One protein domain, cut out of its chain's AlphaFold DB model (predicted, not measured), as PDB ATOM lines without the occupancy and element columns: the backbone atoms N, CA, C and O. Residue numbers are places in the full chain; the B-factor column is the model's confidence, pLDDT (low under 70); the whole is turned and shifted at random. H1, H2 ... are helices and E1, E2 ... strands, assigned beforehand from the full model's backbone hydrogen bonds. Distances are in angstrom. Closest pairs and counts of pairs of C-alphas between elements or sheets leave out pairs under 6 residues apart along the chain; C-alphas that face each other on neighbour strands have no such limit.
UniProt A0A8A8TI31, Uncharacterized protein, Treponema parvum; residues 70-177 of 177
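Overview. This is residues 70 to 177 of the 177 residues of an uncharacterized protein of Treponema parvum (UniProt A0A8A8TI31). One strongly twisted sheet of six strands makes the body: E1, E6 and E2 run side by side along the longest axis, and E3 bends sharply away from E2 into a second part with E4 and E5, crossed to the first. H1 packs on E2 and E3 where the two parts meet, while a loop-rich stretch with the tiny helices H2 and H3 lies near E5. The printed part has 108 residues, with three named helices and six named strands in the order E1 H1 E2 E3 E4 H2 H3 E5 E6; the class is mixed, helices and strands. The sheet runs E1 E6 E2 E3 E4 E5, all antiparallel, and the whole is compact, with a radius of gyration of the C-alphas of 13.9 A and spans of 45 by 30 by 26 A.

Arrangement. E1, residues 70 to 75, is an edge strand and the antiparallel neighbour of E6, residues 164 to 173, with N 72 and O 169 2.9 A apart. H1, residues 81 to 88, is on the sheet; its C-alpha at Gln 87 is 6.6 A from that of Tyr 95 in E2, residues 93 to 103, their closest pair. E1, H1 and E2 form a split strand-helix-strand unit, two strands running the same way with E6 between them; its crossover is right-handed. E6 and E2 are antiparallel at 163 degrees, with N 98 and O 168 2.9 A apart. E2, E3, residues 108 to 120, and E4, residues 123 to 129, form a meander, each strand the antiparallel neighbour of the one before, through two hairpins. E3 bends by 93 degrees at residue 115; its pairing is staggered, with E2 over 108 to 113 (N 101 and O 110, 2.8 A) and with E4 over 113 to 120 (N 118 and O 125, 2.9 A). H2, residues 133 to 136, only grazes the sheet with residues 135 to 136. H3, residues 143 to 146, is only just on it, with 5 pairs of C-alphas within 10 A, and only grazes it. E5, residues 157 to 160, is the other edge strand, antiparallel to E4 (N 126 and O 159, 2.8 A). Every O i to N i+4 pair in H1 is within hydrogen-bond range; H2 and H3 are too short for one.

Along the chain. E1 begins at C-alpha 70, (342.142, 357.201, 134.437). E2 is 30.2 A long, E3 26.9 A and E6 26.4 A; E6 ends at C-alpha 173, (344.928, 359.220, 125.464).

Size, cuts and confidence. The C-alphas of Glu 141 and Val 175 are farthest apart, at 45.3 A. The printed part has no cut and no long link. Its mean pLDDT is 82.9, with residues 104 to 108, 130 to 136 and 174 to 177 under 70.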
ATOM      1  N   LYS A  70     342.947 356.410 133.499       91.19
ATOM      2  CA  LYS A  70     342.142 357.201 134.437       91.19
ATOM      3  C   LYS A  70     340.753 356.596 134.555       91.19
ATOM      4  O   LYS A  70     340.130 356.285 133.545       91.19
ATOM      5  N   VAL A  71     340.245 356.500 135.777       91.19
ATOM      6  CA  VAL A  71     338.918 355.941 136.043       91.19
ATOM      7  C   VAL A  71     337.956 357.052 136.402       91.19
ATOM      8  O   VAL A  71     338.257 357.917 137.219       91.19
ATOM      9  N   GLU A  72     336.782 357.019 135.792       92.56
ATOM     10  CA  GLU A  72     335.668 357.889 136.133       92.56
ATOM     11  C   GLU A  72     334.451 357.024 136.434       92.56
ATOM     12  O   GLU A  72     333.913 356.371 135.544       92.56
ATOM     13  N   ALA A  73     334.029 357.015 137.697       92.00
ATOM     14  CA  ALA A  73     332.831 356.318 138.134       92.00
ATOM     15  C   ALA A  73     331.674 357.312 138.272       92.00
ATOM     16  O   ALA A  73     331.689 358.174 139.152       92.00
ATOM     17  N   VAL A  74     330.652 357.156 137.438       91.56
ATOM     18  CA  VAL A  74     329.437 357.968 137.453       91.56
ATOM     19  C   VAL A  74     328.304 357.144 138.057       91.56
ATOM     20  O   VAL A  74     327.939 356.084 137.550       91.56
ATOM     21  N   LYS A  75     327.748 357.621 139.172       89.19
ATOM     22  CA  LYS A  75     326.677 356.942 139.916       89.19
ATOM     23  C   LYS A  75     325.338 357.633 139.685       89.19
ATOM     24  O   LYS A  75     325.292 358.845 139.502       89.19
ATOM     25  N   ASN A  76     324.251 356.866 139.747       87.50
ATOM     26  CA  ASN A  76     322.874 357.357 139.637       87.50
ATOM     27  C   ASN A  76     322.608 358.150 138.346       87.50
ATOM     28  O   ASN A  76     321.797 359.069 138.330       87.50
ATOM     29  N   THR A  77     323.325 357.826 137.270       91.81
ATOM     30  CA  THR A  77     323.191 358.476 135.963       91.81
ATOM     31  C   THR A  77     323.238 357.413 134.879       91.81
ATOM     32  O   THR A  77     324.098 356.532 134.899       91.81
ATOM     33  N   GLN A  78     322.309 357.499 133.934       93.69
ATOM     34  CA  GLN A  78     322.239 356.591 132.795       93.69
ATOM     35  C   GLN A  78     323.290 356.959 131.743       93.69
ATOM     36  O   GLN A  78     323.586 358.137 131.536       93.69
ATOM     37  N   LEU A  79     323.830 355.959 131.044       88.75
ATOM     38  CA  LEU A  79     324.683 356.191 129.878       88.75
ATOM     39  C   LEU A  79     323.794 356.473 128.656       88.75
ATOM     40  O   LEU A  79     323.362 355.555 127.964       88.75
ATOM     41  N   THR A  80     323.456 357.742 128.434       92.00
ATOM     42  CA  THR A  80     322.551 358.162 127.349       92.00
ATOM     43  C   THR A  80     323.235 358.171 125.980       92.00
ATOM     44  O   THR A  80     324.466 358.197 125.891       92.00
ATOM     45  N   LYS A  81     322.435 358.245 124.902       87.44
ATOM     46  CA  LYS A  81     322.918 358.423 123.518       87.44
ATOM     47  C   LYS A  81     323.911 359.570 123.398       87.44
ATOM     48  O   LYS A  81     324.951 359.420 122.767       87.44
ATOM     49  N   THR A  82     323.594 360.706 124.019       90.38
ATOM     50  CA  THR A  82     324.429 361.909 123.987       90.38
ATOM     51  C   THR A  82     325.771 361.669 124.664       90.38
ATOM     52  O   THR A  82     326.801 362.009 124.092       90.38
ATOM     53  N   ILE A  83     325.785 361.046 125.848       88.19
ATOM     54  CA  ILE A  83     327.037 360.751 126.560       88.19
ATOM     55  C   ILE A  83     327.893 359.784 125.737       88.19
ATOM     56  O   ILE A  83     329.068 360.060 125.513       88.19
ATOM     57  N   PHE A  84     327.300 358.696 125.238       85.81
ATOM     58  CA  PHE A  84     328.005 357.717 124.410       85.81
ATOM     59  C   PHE A  84     328.546 358.342 123.115       85.81
ATOM     60  O   PHE A  84     329.698 358.130 122.753       85.81
ATOM     61  N   SER A  85     327.749 359.176 122.440       80.94
ATOM     62  CA  SER A  85     328.169 359.862 121.210       80.94
ATOM     63  C   SER A  85     329.304 360.851 121.471       80.94
ATOM     64  O   SER A  85     330.214 360.963 120.658       80.94
ATOM     65  N   ASN A  86     329.286 361.551 122.607       85.00
ATOM     66  CA  ASN A  86     330.377 362.446 122.987       85.00
ATOM     67  C   ASN A  86     331.676 361.673 123.251       85.00
ATOM     68  O   ASN A  86     332.733 362.139 122.848       85.00
ATOM     69  N   GLN A  87     331.595 360.495 123.880       83.75
ATOM     70  CA  GLN A  87     332.752 359.615 124.089       83.75
ATOM     71  C   GLN A  87     333.303 359.085 122.761       83.75
ATOM     72  O   GLN A  87     334.508 359.105 122.552       83.75
ATOM     73  N   TYR A  88     332.427 358.648 121.852       77.94
ATOM     74  CA  TYR A  88     332.821 358.133 120.539       77.94
ATOM     75  C   TYR A  88     333.474 359.201 119.647       77.94
ATOM     76  O   TYR A  88     334.382 358.896 118.882       77.94
ATOM     77  N   ASN A  89     333.016 360.451 119.748       80.31
ATOM     78  CA  ASN A  89     333.528 361.565 118.950       80.31
ATOM     79  C   ASN A  89     334.719 362.298 119.600       80.31
ATOM     80  O   ASN A  89     335.223 363.261 119.012       80.31
ATOM     81  N   ASP A  90     335.160 361.903 120.799       77.94
ATOM     82  CA  ASP A  90     336.357 362.477 121.417       77.94
ATOM     83  C   ASP A  90     337.613 361.898 120.758       77.94
ATOM     84  O   ASP A  90     337.973 360.738 120.938       77.94
ATOM     85  N   LYS A  91     338.313 362.750 120.011       81.50
ATOM     86  CA  LYS A  91     339.534 362.383 119.285       81.50
ATOM     87  C   LYS A  91     340.772 362.267 120.173       81.50
ATOM     88  O   LYS A  91     341.797 361.765 119.731       81.50
ATOM     89  N   ASN A  92     340.708 362.775 121.403       80.19
ATOM     90  CA  ASN A  92     341.854 362.831 122.307       80.19
ATOM     91  C   ASN A  92     341.822 361.720 123.354       80.19
ATOM     92  O   ASN A  92     342.874 361.347 123.879       80.19
ATOM     93  N   THR A  93     340.637 361.197 123.671       79.38
ATOM     94  CA  THR A  93     340.442 360.229 124.754       79.38
ATOM     95  C   THR A  93     339.760 358.967 124.239       79.38
ATOM     96  O   THR A  93     338.640 359.009 123.752       79.38
ATOM     97  N   GLY A  94     340.411 357.819 124.412       77.69
ATOM     98  CA  GLY A  94     339.787 356.512 124.251       77.69
ATOM     99  C   GLY A  94     339.013 356.123 125.510       77.69
ATOM    100  O   GLY A  94     339.484 356.353 126.630       77.69
ATOM    101  N   TYR A  95     337.848 355.502 125.324       84.19
ATOM    102  CA  TYR A  95     336.955 355.079 126.403       84.19
ATOM    103  C   TYR A  95     336.706 353.572 126.352       84.19
ATOM    104  O   TYR A  95     336.296 353.033 125.327       84.19
ATOM    105  N   LEU A  96     336.884 352.901 127.491       85.56
ATOM    106  CA  LEU A  96     336.328 351.574 127.745       85.56
ATOM    107  C   LEU A  96     335.280 351.709 128.847       85.56
ATOM    108  O   LEU A  96     335.608 352.019 129.996       85.56
ATOM    109  N   THR A  97     334.015 351.517 128.481       86.94
ATOM    110  CA  THR A  97     332.878 351.811 129.355       86.94
ATOM    111  C   THR A  97     332.195 350.537 129.825       86.94
ATOM    112  O   THR A  97     331.771 349.693 129.031       86.94
ATOM    113  N   PHE A  98     332.033 350.432 131.142       90.12
ATOM    114  CA  PHE A  98     331.208 349.417 131.785       90.12
ATOM    115  C   PHE A  98     329.996 350.077 132.414       90.12
ATOM    116  O   PHE A  98     330.117 351.111 133.065       90.12
ATOM    117  N   VAL A  99     328.828 349.474 132.256       89.75
ATOM    118  CA  VAL A  99     327.575 350.000 132.798       89.75
ATOM    119  C   VAL A  99     327.029 349.053 133.860       89.75
ATOM    120  O   VAL A  99     327.043 347.833 133.680       89.75
ATOM    121  N   ASN A 100     326.567 349.617 134.979       89.69
ATOM    122  CA  ASN A 100     325.820 348.885 135.993       89.69
ATOM    123  C   ASN A 100     324.358 348.854 135.570       89.69
ATOM    124  O   ASN A 100     323.702 349.895 135.454       89.69
ATOM    125  N   VAL A 101     323.862 347.655 135.327       87.56
ATOM    126  CA  VAL A 101     322.512 347.412 134.847       87.56
ATOM    127  C   VAL A 101     321.645 346.898 135.978       87.56
ATOM    128  O   VAL A 101     322.088 346.265 136.939       87.56
ATOM    129  N   ASN A 102     320.360 347.182 135.873       82.81
ATOM    130  CA  ASN A 102     319.394 346.665 136.799       82.81
ATOM    131  C   ASN A 102     319.341 345.145 136.680       82.81
ATOM    132  O   ASN A 102     319.146 344.600 135.599       82.81
ATOM    133  N   TYR A 103     319.475 344.459 137.808       71.69
ATOM    134  CA  TYR A 103     319.385 343.013 137.903       71.69
ATOM    135  C   TYR A 103     318.605 342.658 139.168       71.69
ATOM    136  O   TYR A 103     318.788 343.295 140.209       71.69
ATOM    137  N   GLU A 104     317.682 341.698 139.057       67.38
ATOM    138  CA  GLU A 104     316.800 341.258 140.155       67.38
ATOM    139  C   GLU A 104     316.114 342.418 140.904       67.38
ATOM    140  O   GLU A 104     316.112 342.478 142.135       67.38
ATOM    141  N   SER A 105     315.541 343.370 140.160       63.62
ATOM    142  CA  SER A 105     314.853 344.545 140.723       63.62
ATOM    143  C   SER A 105     315.730 345.393 141.650       63.62
ATOM    144  O   SER A 105     315.254 345.944 142.640       63.62
ATOM    145  N   GLY A 106     317.024 345.480 141.361       62.56
ATOM    146  CA  GLY A 106     317.936 346.346 142.097       62.56
ATOM    147  C   GLY A 106     318.727 345.655 143.196       62.56
ATOM    148  O   GLY A 106     319.617 346.285 143.757       62.56
ATOM    149  N   LYS A 107     318.433 344.383 143.489       65.75
ATOM    150  CA  LYS A 107     318.990 343.672 144.647       65.75
ATOM    151  C   LYS A 107     320.479 343.369 144.529       65.75
ATOM    152  O   LYS A 107     321.140 343.255 145.553       65.75
ATOM    153  N   ASN A 108     320.981 343.237 143.305       68.88
ATOM    154  CA  ASN A 108     322.365 342.885 143.026       68.88
ATOM    155  C   ASN A 108     322.946 343.808 141.949       68.88
ATOM    156  O   ASN A 108     322.233 344.252 141.041       68.88
ATOM    157  N   ASP A 109     324.245 344.083 142.058       75.38
ATOM    158  CA  ASP A 109     325.001 344.766 141.013       75.38
ATOM    159  C   ASP A 109     325.258 343.808 139.852       75.38
ATOM    160  O   ASP A 109     325.682 342.666 140.045       75.38
ATOM    161  N   HIS A 110     325.045 344.291 138.631       82.25
ATOM    162  CA  HIS A 110     325.411 343.566 137.424       82.25
ATOM    163  C   HIS A 110     326.127 344.523 136.486       82.25
ATOM    164  O   HIS A 110     325.604 345.585 136.171       82.25
ATOM    165  N   TRP A 111     327.340 344.170 136.075       85.94
ATOM    166  CA  TRP A 111     328.185 345.025 135.246       85.94
ATOM    167  C   TRP A 111     328.392 344.370 133.891       85.94
ATOM    168  O   TRP A 111     328.694 343.180 133.825       85.94
ATOM    169  N   VAL A 112     328.247 345.153 132.825       85.44
ATOM    170  CA  VAL A 112     328.429 344.703 131.439       85.44
ATOM    171  C   VAL A 112     329.255 345.715 130.651       85.44
ATOM    172  O   VAL A 112     329.216 346.913 130.939       85.44
ATOM    173  N   GLY A 113     330.030 345.239 129.674       85.19
ATOM    174  CA  GLY A 113     330.775 346.108 128.756       85.19
ATOM    175  C   GLY A 113     329.866 346.682 127.685       85.19
ATOM    176  O   GLY A 113     329.028 345.958 127.154       85.19
ATOM    177  N   VAL A 114     330.032 347.962 127.363       85.75
ATOM    178  CA  VAL A 114     329.278 348.643 126.305       85.75
ATOM    179  C   VAL A 114     330.099 348.626 125.022       85.75
ATOM    180  O   VAL A 114     331.264 349.011 125.031       85.75
ATOM    181  N   ILE A 115     329.489 348.180 123.924       84.88
ATOM    182  CA  ILE A 115     330.133 348.099 122.601       84.88
ATOM    183  C   ILE A 115     329.415 348.930 121.537       84.88
ATOM    184  O   ILE A 115     329.914 349.071 120.425       84.88
ATOM    185  N   GLY A 116     328.246 349.484 121.853       84.12
ATOM    186  CA  GLY A 116     327.493 350.283 120.901       84.12
ATOM    187  C   GLY A 116     326.189 350.822 121.460       84.12
ATOM    188  O   GLY A 116     325.812 350.562 122.605       84.12
ATOM    189  N   PHE A 117     325.484 351.549 120.604       89.38
ATOM    190  CA  PHE A 117     324.205 352.169 120.905       89.38
ATOM    191  C   PHE A 117     323.220 351.906 119.769       89.38
ATOM    192  O   PHE A 117     323.585 352.014 118.600       89.38
ATOM    193  N   VAL A 118     321.972 351.580 120.103       92.12
ATOM    194  CA  VAL A 118     320.908 351.318 119.128       92.12
ATOM    195  C   VAL A 118     319.611 351.961 119.598       92.12
ATOM    196  O   VAL A 118     319.201 351.795 120.743       92.12
ATOM    197  N   GLU A 119     318.929 352.648 118.690       92.94
ATOM    198  CA  GLU A 119     317.560 353.109 118.902       92.94
ATOM    199  C   GLU A 119     316.595 352.128 118.225       92.94
ATOM    200  O   GLU A 119     316.756 351.796 117.049       92.94
ATOM    201  N   LYS A 120     315.600 351.627 118.963       89.75
ATOM    202  CA  LYS A 120     314.598 350.687 118.443       89.75
ATOM    203  C   LYS A 120     313.224 351.041 118.992       89.75
ATOM    204  O   LYS A 120     313.026 351.075 120.203       89.75
ATOM    205  N   ASN A 121     312.261 351.277 118.102       89.50
ATOM    206  CA  ASN A 121     310.878 351.628 118.453       89.50
ATOM    207  C   ASN A 121     310.777 352.841 119.404       89.50
ATOM    208  O   ASN A 121     310.014 352.808 120.369       89.50
ATOM    209  N   GLY A 122     311.583 353.885 119.167       89.31
ATOM    210  CA  GLY A 122     311.614 355.094 120.000       89.31
ATOM    211  C   GLY A 122     312.199 354.888 121.402       89.31
ATOM    212  O   GLY A 122     311.983 355.718 122.282       89.31
ATOM    213  N   LYS A 123     312.898 353.770 121.633       93.62
ATOM    214  CA  LYS A 123     313.616 353.479 122.875       93.62
ATOM    215  C   LYS A 123     315.102 353.321 122.610       93.62
ATOM    216  O   LYS A 123     315.510 352.717 121.619       93.62
ATOM    217  N   ASP A 124     315.875 353.810 123.564       95.06
ATOM    218  CA  ASP A 124     317.327 353.787 123.551       95.06
ATOM    219  C   ASP A 124     317.871 352.523 124.220       95.06
ATOM    220  O   ASP A 124     317.492 352.178 125.348       95.06
ATOM    221  N   TYR A 125     318.799 351.856 123.536       95.19
ATOM    222  CA  TYR A 125     319.454 350.643 124.002       95.19
ATOM    223  C   TYR A 125     320.975 350.752 123.910       95.19
ATOM    224  O   TYR A 125     321.533 351.242 122.929       95.19
ATOM    225  N   LEU A 126     321.646 350.194 124.912       91.50
ATOM    226  CA  LEU A 126     323.070 349.894 124.871       91.50
ATOM    227  C   LEU A 126     323.267 348.497 124.297       91.50
ATOM    228  O   LEU A 126     322.677 347.532 124.787       91.50
ATOM    229  N   MET A 127     324.124 348.382 123.290       88.44
ATOM    230  CA  MET A 127     324.638 347.096 122.843       88.44
ATOM    231  C   MET A 127     325.775 346.682 123.773       88.44
ATOM    232  O   MET A 127     326.698 347.468 124.008       88.44
ATOM    233  N   ILE A 128     325.712 345.461 124.307       86.81
ATOM    234  CA  ILE A 128     326.672 344.993 125.309       86.81
ATOM    235  C   ILE A 128     327.543 343.844 124.806       86.81
ATOM    236  O   ILE A 128     327.087 342.962 124.077       86.81
ATOM    237  N   SER A 129     328.789 343.810 125.276       78.50
ATOM    238  CA  SER A 129     329.590 342.589 125.257       78.50
ATOM    239  C   SER A 129     329.107 341.686 126.385       78.50
ATOM    240  O   SER A 129     329.143 342.072 127.556       78.50
ATOM    241  N   GLN A 130     328.667 340.478 126.042       67.19
ATOM    242  CA  GLN A 130     328.204 339.500 127.025       67.19
ATOM    243  C   GLN A 130     329.340 339.144 127.991       67.19
ATOM    244  O   GLN A 130     330.465 338.864 127.579       67.19
ATOM    245  N   THR A 131     329.039 339.137 129.285       64.75
ATOM    246  CA  THR A 131     329.997 338.802 130.352       64.75
ATOM    247  C   THR A 131     329.716 337.430 130.952       64.75
ATOM    248  O   THR A 131     330.573 336.821 131.586       64.75
ATOM    249  N   SER A 132     328.509 336.920 130.713       65.38
ATOM    250  CA  SER A 132     328.022 335.622 131.149       65.38
ATOM    251  C   SER A 132     327.098 335.029 130.091       65.38
ATOM    252  O   SER A 132     326.388 335.754 129.396       65.38
ATOM    253  N   ILE A 133     327.014 333.696 130.037       62.28
ATOM    254  CA  ILE A 133     325.989 332.995 129.246       62.28
ATOM    255  C   ILE A 133     324.572 333.460 129.609       62.28
ATOM    256  O   ILE A 133     323.693 333.520 128.753       62.28
ATOM    257  N   ASN A 134     324.367 333.868 130.863       66.31
ATOM    258  CA  ASN A 134     323.076 334.336 131.345       66.31
ATOM    259  C   ASN A 134     322.698 335.703 130.759       66.31
ATOM    260  O   ASN A 134     321.511 336.016 130.720       66.31
ATOM    261  N   ASP A 135     323.657 336.487 130.250       66.81
ATOM    262  CA  ASP A 135     323.366 337.748 129.555       66.81
ATOM    263  C   ASP A 135     322.594 337.528 128.252       66.81
ATOM    264  O   ASP A 135     321.842 338.399 127.831       66.81
ATOM    265  N   SER A 136     322.688 336.330 127.670       68.69
ATOM    266  CA  SER A 136     321.933 335.943 126.476       68.69
ATOM    267  C   SER A 136     320.503 335.450 126.763       68.69
ATOM    268  O   SER A 136     319.708 335.277 125.836       68.69
ATOM    269  N   ALA A 137     320.135 335.264 128.038       76.06
ATOM    270  CA  ALA A 137     318.823 334.770 128.459       76.06
ATOM    271  C   ALA A 137     317.767 335.895 128.492       76.06
ATOM    272  O   ALA A 137     317.259 336.269 129.549       76.06
ATOM    273  N   VAL A 138     317.426 336.440 127.322       77.56
ATOM    274  CA  VAL A 138     316.522 337.603 127.157       77.56
ATOM    275  C   VAL A 138     315.089 337.246 126.734       77.56
ATOM    276  O   VAL A 138     314.295 338.116 126.397       77.56
ATOM    277  N   GLY A 139     314.726 335.958 126.747       74.56
ATOM    278  CA  GLY A 139     313.342 335.521 126.501       74.56
ATOM    279  C   GLY A 139     312.332 336.151 127.477       74.56
ATOM    280  O   GLY A 139     312.694 336.458 128.611       74.56
ATOM    281  N   LYS A 140     311.067 336.306 127.052       72.50
ATOM    282  CA  LYS A 140     310.001 337.029 127.789       72.50
ATOM    283  C   LYS A 140     309.839 336.604 129.256       72.50
ATOM    284  O   LYS A 140     309.565 337.442 130.107       72.50
ATOM    285  N   GLU A 141     310.068 335.328 129.555       75.69
ATOM    286  CA  GLU A 141     309.910 334.775 130.905       75.69
ATOM    287  C   GLU A 141     311.150 334.929 131.801       75.69
ATOM    288  O   GLU A 141     311.059 334.786 133.023       75.69
ATOM    289  N   ASN A 142     312.304 335.274 131.225       78.19
ATOM    290  CA  ASN A 142     313.546 335.456 131.967       78.19
ATOM    291  C   ASN A 142     313.606 336.834 132.636       78.19
ATOM    292  O   ASN A 142     313.036 337.807 132.147       78.19
ATOM    293  N   LEU A 143     314.381 336.939 133.724       74.44
ATOM    294  CA  LEU A 143     314.572 338.191 134.473       74.44
ATOM    295  C   LEU A 143     314.978 339.364 133.566       74.44
ATOM    296  O   LEU A 143     314.388 340.434 133.656       74.44
ATOM    297  N   ARG A 144     315.916 339.135 132.637       79.88
ATOM    298  CA  ARG A 144     316.391 340.147 131.679       79.88
ATOM    299  C   ARG A 144     315.310 340.550 130.672       79.88
ATOM    300  O   ARG A 144     315.141 341.733 130.397       79.88
ATOM    301  N   GLY A 145     314.523 339.591 130.181       79.12
ATOM    302  CA  GLY A 145     313.381 339.867 129.301       79.12
ATOM    303  C   GLY A 145     312.295 340.698 129.990       79.12
ATOM    304  O   GLY A 145     311.773 341.641 129.399       79.12
ATOM    305  N   LYS A 146     312.021 340.434 131.277       82.75
ATOM    306  CA  LYS A 146     311.106 341.244 132.109       82.75
ATOM    307  C   LYS A 146     311.603 342.675 132.331       82.75
ATOM    308  O   LYS A 146     310.795 343.567 132.559       82.75
ATOM    309  N   GLN A 147     312.910 342.896 132.218       83.31
ATOM    310  CA  GLN A 147     313.549 344.214 132.241       83.31
ATOM    311  C   GLN A 147     313.681 344.826 130.838       83.31
ATOM    312  O   GLN A 147     314.348 345.837 130.656       83.31
ATOM    313  N   GLY A 148     313.076 344.217 129.817       87.81
ATOM    314  CA  GLY A 148     313.082 344.740 128.454       87.81
ATOM    315  C   GLY A 148     314.404 344.568 127.709       87.81
ATOM    316  O   GLY A 148     314.584 345.219 126.682       87.81
ATOM    317  N   TRP A 149     315.315 343.714 128.187       89.81
ATOM    318  CA  TRP A 149     316.495 343.331 127.413       89.81
ATOM    319  C   TRP A 149     316.064 342.544 126.183       89.81
ATOM    320  O   TRP A 149     315.121 341.753 126.243       89.81
ATOM    321  N   LEU A 150     316.771 342.737 125.076       91.38
ATOM    322  CA  LEU A 150     316.442 342.121 123.796       91.38
ATOM    323  C   LEU A 150     317.685 341.508 123.160       91.38
ATOM    324  O   LEU A 150     318.811 341.890 123.466       91.38
ATOM    325  N   LYS A 151     317.459 340.567 122.247       90.94
ATOM    326  CA  LYS A 151     318.467 340.087 121.306       90.94
ATOM    327  C   LYS A 151     318.113 340.657 119.937       90.94
ATOM    328  O   LYS A 151     316.945 340.581 119.550       90.94
ATOM    329  N   ASP A 152     319.068 341.288 119.265       88.38
ATOM    330  CA  ASP A 152     318.869 341.763 117.894       88.38
ATOM    331  C   ASP A 152     319.038 340.627 116.870       88.38
ATOM    332  O   ASP A 152     319.356 339.488 117.226       88.38
ATOM    333  N   ASP A 153     318.820 340.940 115.593       86.69
ATOM    334  CA  ASP A 153     318.863 339.954 114.506       86.69
ATOM    335  C   ASP A 153     320.286 339.423 114.246       86.69
ATOM    336  O   ASP A 153     320.455 338.315 113.741       86.69
ATOM    337  N   ASN A 154     321.313 340.170 114.671       84.69
ATOM    338  CA  ASN A 154     322.724 339.771 114.622       84.69
ATOM    339  C   ASN A 154     323.153 338.974 115.865       84.69
ATOM    340  O   ASN A 154     324.285 338.506 115.969       84.69
ATOM    341  N   GLY A 155     322.247 338.809 116.824       84.69
ATOM    342  CA  GLY A 155     322.477 338.104 118.068       84.69
ATOM    343  C   GLY A 155     323.145 338.918 119.174       84.69
ATOM    344  O   GLY A 155     323.470 338.337 120.216       84.69
ATOM    345  N   ASN A 156     323.294 340.231 118.997       88.31
ATOM    346  CA  ASN A 156     323.769 341.135 120.035       88.31
ATOM    347  C   ASN A 156     322.717 341.301 121.129       88.31
ATOM    348  O   ASN A 156     321.512 341.244 120.874       88.31
ATOM    349  N   ILE A 157     323.176 341.543 122.356       90.12
ATOM    350  CA  ILE A 157     322.294 341.815 123.490       90.12
ATOM    351  C   ILE A 157     322.154 343.318 123.667       90.12
ATOM    352  O   ILE A 157     323.144 344.049 123.716       90.12
ATOM    353  N   LEU A 158     320.903 343.750 123.764       92.31
ATOM    354  CA  LEU A 158     320.491 345.131 123.911       92.31
ATOM    355  C   LEU A 158     319.889 345.333 125.300       92.31
ATOM    356  O   LEU A 158     318.914 344.672 125.661       92.31
ATOM    357  N   VAL A 159     320.449 346.270 126.059       91.56
ATOM    358  CA  VAL A 159     319.966 346.660 127.387       91.56
ATOM    359  C   VAL A 159     319.305 348.033 127.289       91.56
ATOM    360  O   VAL A 159     319.953 348.955 126.792       91.56
ATOM    361  N   PRO A 160     318.054 348.218 127.748       93.94
ATOM    362  CA  PRO A 160     317.439 349.541 127.764       93.94
ATOM    363  C   PRO A 160     318.266 350.518 128.599       93.94
ATOM    364  O   PRO A 160     318.625 350.209 129.737       93.94
ATOM    365  N   VAL A 161     318.507 351.725 128.084       93.56
ATOM    366  CA  VAL A 161     319.203 352.786 128.839       93.56
ATOM    367  C   VAL A 161     318.484 353.088 130.160       93.56
ATOM    368  O   VAL A 161     319.136 353.347 131.174       93.56
ATOM    369  N   SER A 162     317.150 352.957 130.180       91.94
ATOM    370  CA  SER A 162     316.315 353.136 131.373       91.94
ATOM    371  C   SER A 162     316.653 352.178 132.520       91.94
ATOM    372  O   SER A 162     316.425 352.511 133.678       91.94
ATOM    373  N   GLU A 163     317.224 351.014 132.209       90.19
ATOM    374  CA  GLU A 163     317.609 349.989 133.182       90.19
ATOM    375  C   GLU A 163     319.077 350.111 133.614       90.19
ATOM    376  O   GLU A 163     319.652 349.157 134.130       90.19
ATOM    377  N   THR A 164     319.714 351.266 133.419       90.31
ATOM    378  CA  THR A 164     321.095 351.514 133.860       90.31
ATOM    379  C   THR A 164     321.126 352.403 135.104       90.31
ATOM    380  O   THR A 164     320.301 353.301 135.266       90.31
ATOM    381  N   LYS A 165     322.063 352.137 136.022       89.44
ATOM    382  CA  LYS A 165     322.166 352.810 137.337       89.44
ATOM    383  C   LYS A 165     323.419 353.671 137.494       89.44
ATOM    384  O   LYS A 165     323.576 354.379 138.486       89.44
ATOM    385  N   GLY A 166     324.343 353.569 136.553       91.81
ATOM    386  CA  GLY A 166     325.658 354.183 136.619       91.81
ATOM    387  C   GLY A 166     326.603 353.503 135.646       91.81
ATOM    388  O   GLY A 166     326.303 352.428 135.126       91.81
ATOM    389  N   TYR A 167     327.749 354.117 135.412       91.62
ATOM    390  CA  TYR A 167     328.779 353.572 134.542       91.62
ATOM    391  C   TYR A 167     330.169 353.939 135.052       91.62
ATOM    392  O   TYR A 167     330.346 354.866 135.842       91.62
ATOM    393  N   VAL A 168     331.157 353.176 134.611       93.00
ATOM    394  CA  VAL A 168     332.571 353.422 134.854       93.00
ATOM    395  C   VAL A 168     333.254 353.535 133.503       93.00
ATOM    396  O   VAL A 168     333.140 352.632 132.676       93.00
ATOM    397  N   ASN A 169     333.974 354.630 133.301       88.62
ATOM    398  CA  ASN A 169     334.854 354.815 132.160       88.62
ATOM    399  C   ASN A 169     336.298 354.574 132.579       88.62
ATOM    400  O   ASN A 169     336.777 355.168 133.547       88.62
ATOM    401  N   PHE A 170     337.000 353.775 131.791       85.00
ATOM    402  CA  PHE A 170     338.452 353.747 131.747       85.00
ATOM    403  C   PHE A 170     338.904 354.610 130.576       85.00
ATOM    404  O   PHE A 170     338.485 354.386 129.442       85.00
ATOM    405  N   LYS A 171     339.715 355.623 130.873       86.38
ATOM    406  CA  LYS A 171     340.106 356.682 129.944       86.38
ATOM    407  C   LYS A 171     341.610 356.666 129.730       86.38
ATOM    408  O   LYS A 171     342.372 356.684 130.701       86.38
ATOM    409  N   ALA A 172     342.027 356.699 128.473       79.88
ATOM    410  CA  ALA A 172     343.426 356.817 128.075       79.88
ATOM    411  C   ALA A 172     343.555 357.766 126.873       79.88
ATOM    412  O   ALA A 172     342.600 357.880 126.109       79.88
ATOM    413  N   PRO A 173     344.696 358.447 126.680       75.56
ATOM    414  CA  PRO A 173     344.928 359.220 125.464       75.56
ATOM    415  C   PRO A 173     344.858 358.334 124.214       75.56
ATOM    416  O   PRO A 173     345.406 357.228 124.216       75.56
ATOM    417  N   VAL A 174     344.218 358.818 123.149       68.88
ATOM    418  CA  VAL A 174     344.294 358.179 121.828       68.88
ATOM    419  C   VAL A 174     345.704 358.391 121.290       68.88
ATOM    420  O   VAL A 174     346.184 359.520 121.229       68.88
ATOM    421  N   VAL A 175     346.390 357.300 120.948       61.09
ATOM    422  CA  VAL A 175     347.766 357.372 120.441       61.09
ATOM    423  C   VAL A 175     347.772 357.447 118.908       61.09
ATOM    424  O   VAL A 175     348.584 358.194 118.381       61.09
ATOM    425  N   TYR A 176     346.838 356.768 118.217       51.66
ATOM    426  CA  TYR A 176     346.569 356.865 116.768       51.66
ATOM    427  C   TYR A 176     345.121 356.407 116.453       51.66
ATOM    428  O   TYR A 176     344.603 355.564 117.189       51.66
ATOM    429  N   GLU A 177     344.493 356.962 115.402       48.97
ATOM    430  CA  GLU A 177     343.218 356.490 114.800       48.97
ATOM    431  C   GLU A 177     343.453 355.367 113.776       48.97
ATOM    432  O   GLU A 177     344.423 355.481 112.988       48.97
TER     433      GLU A 177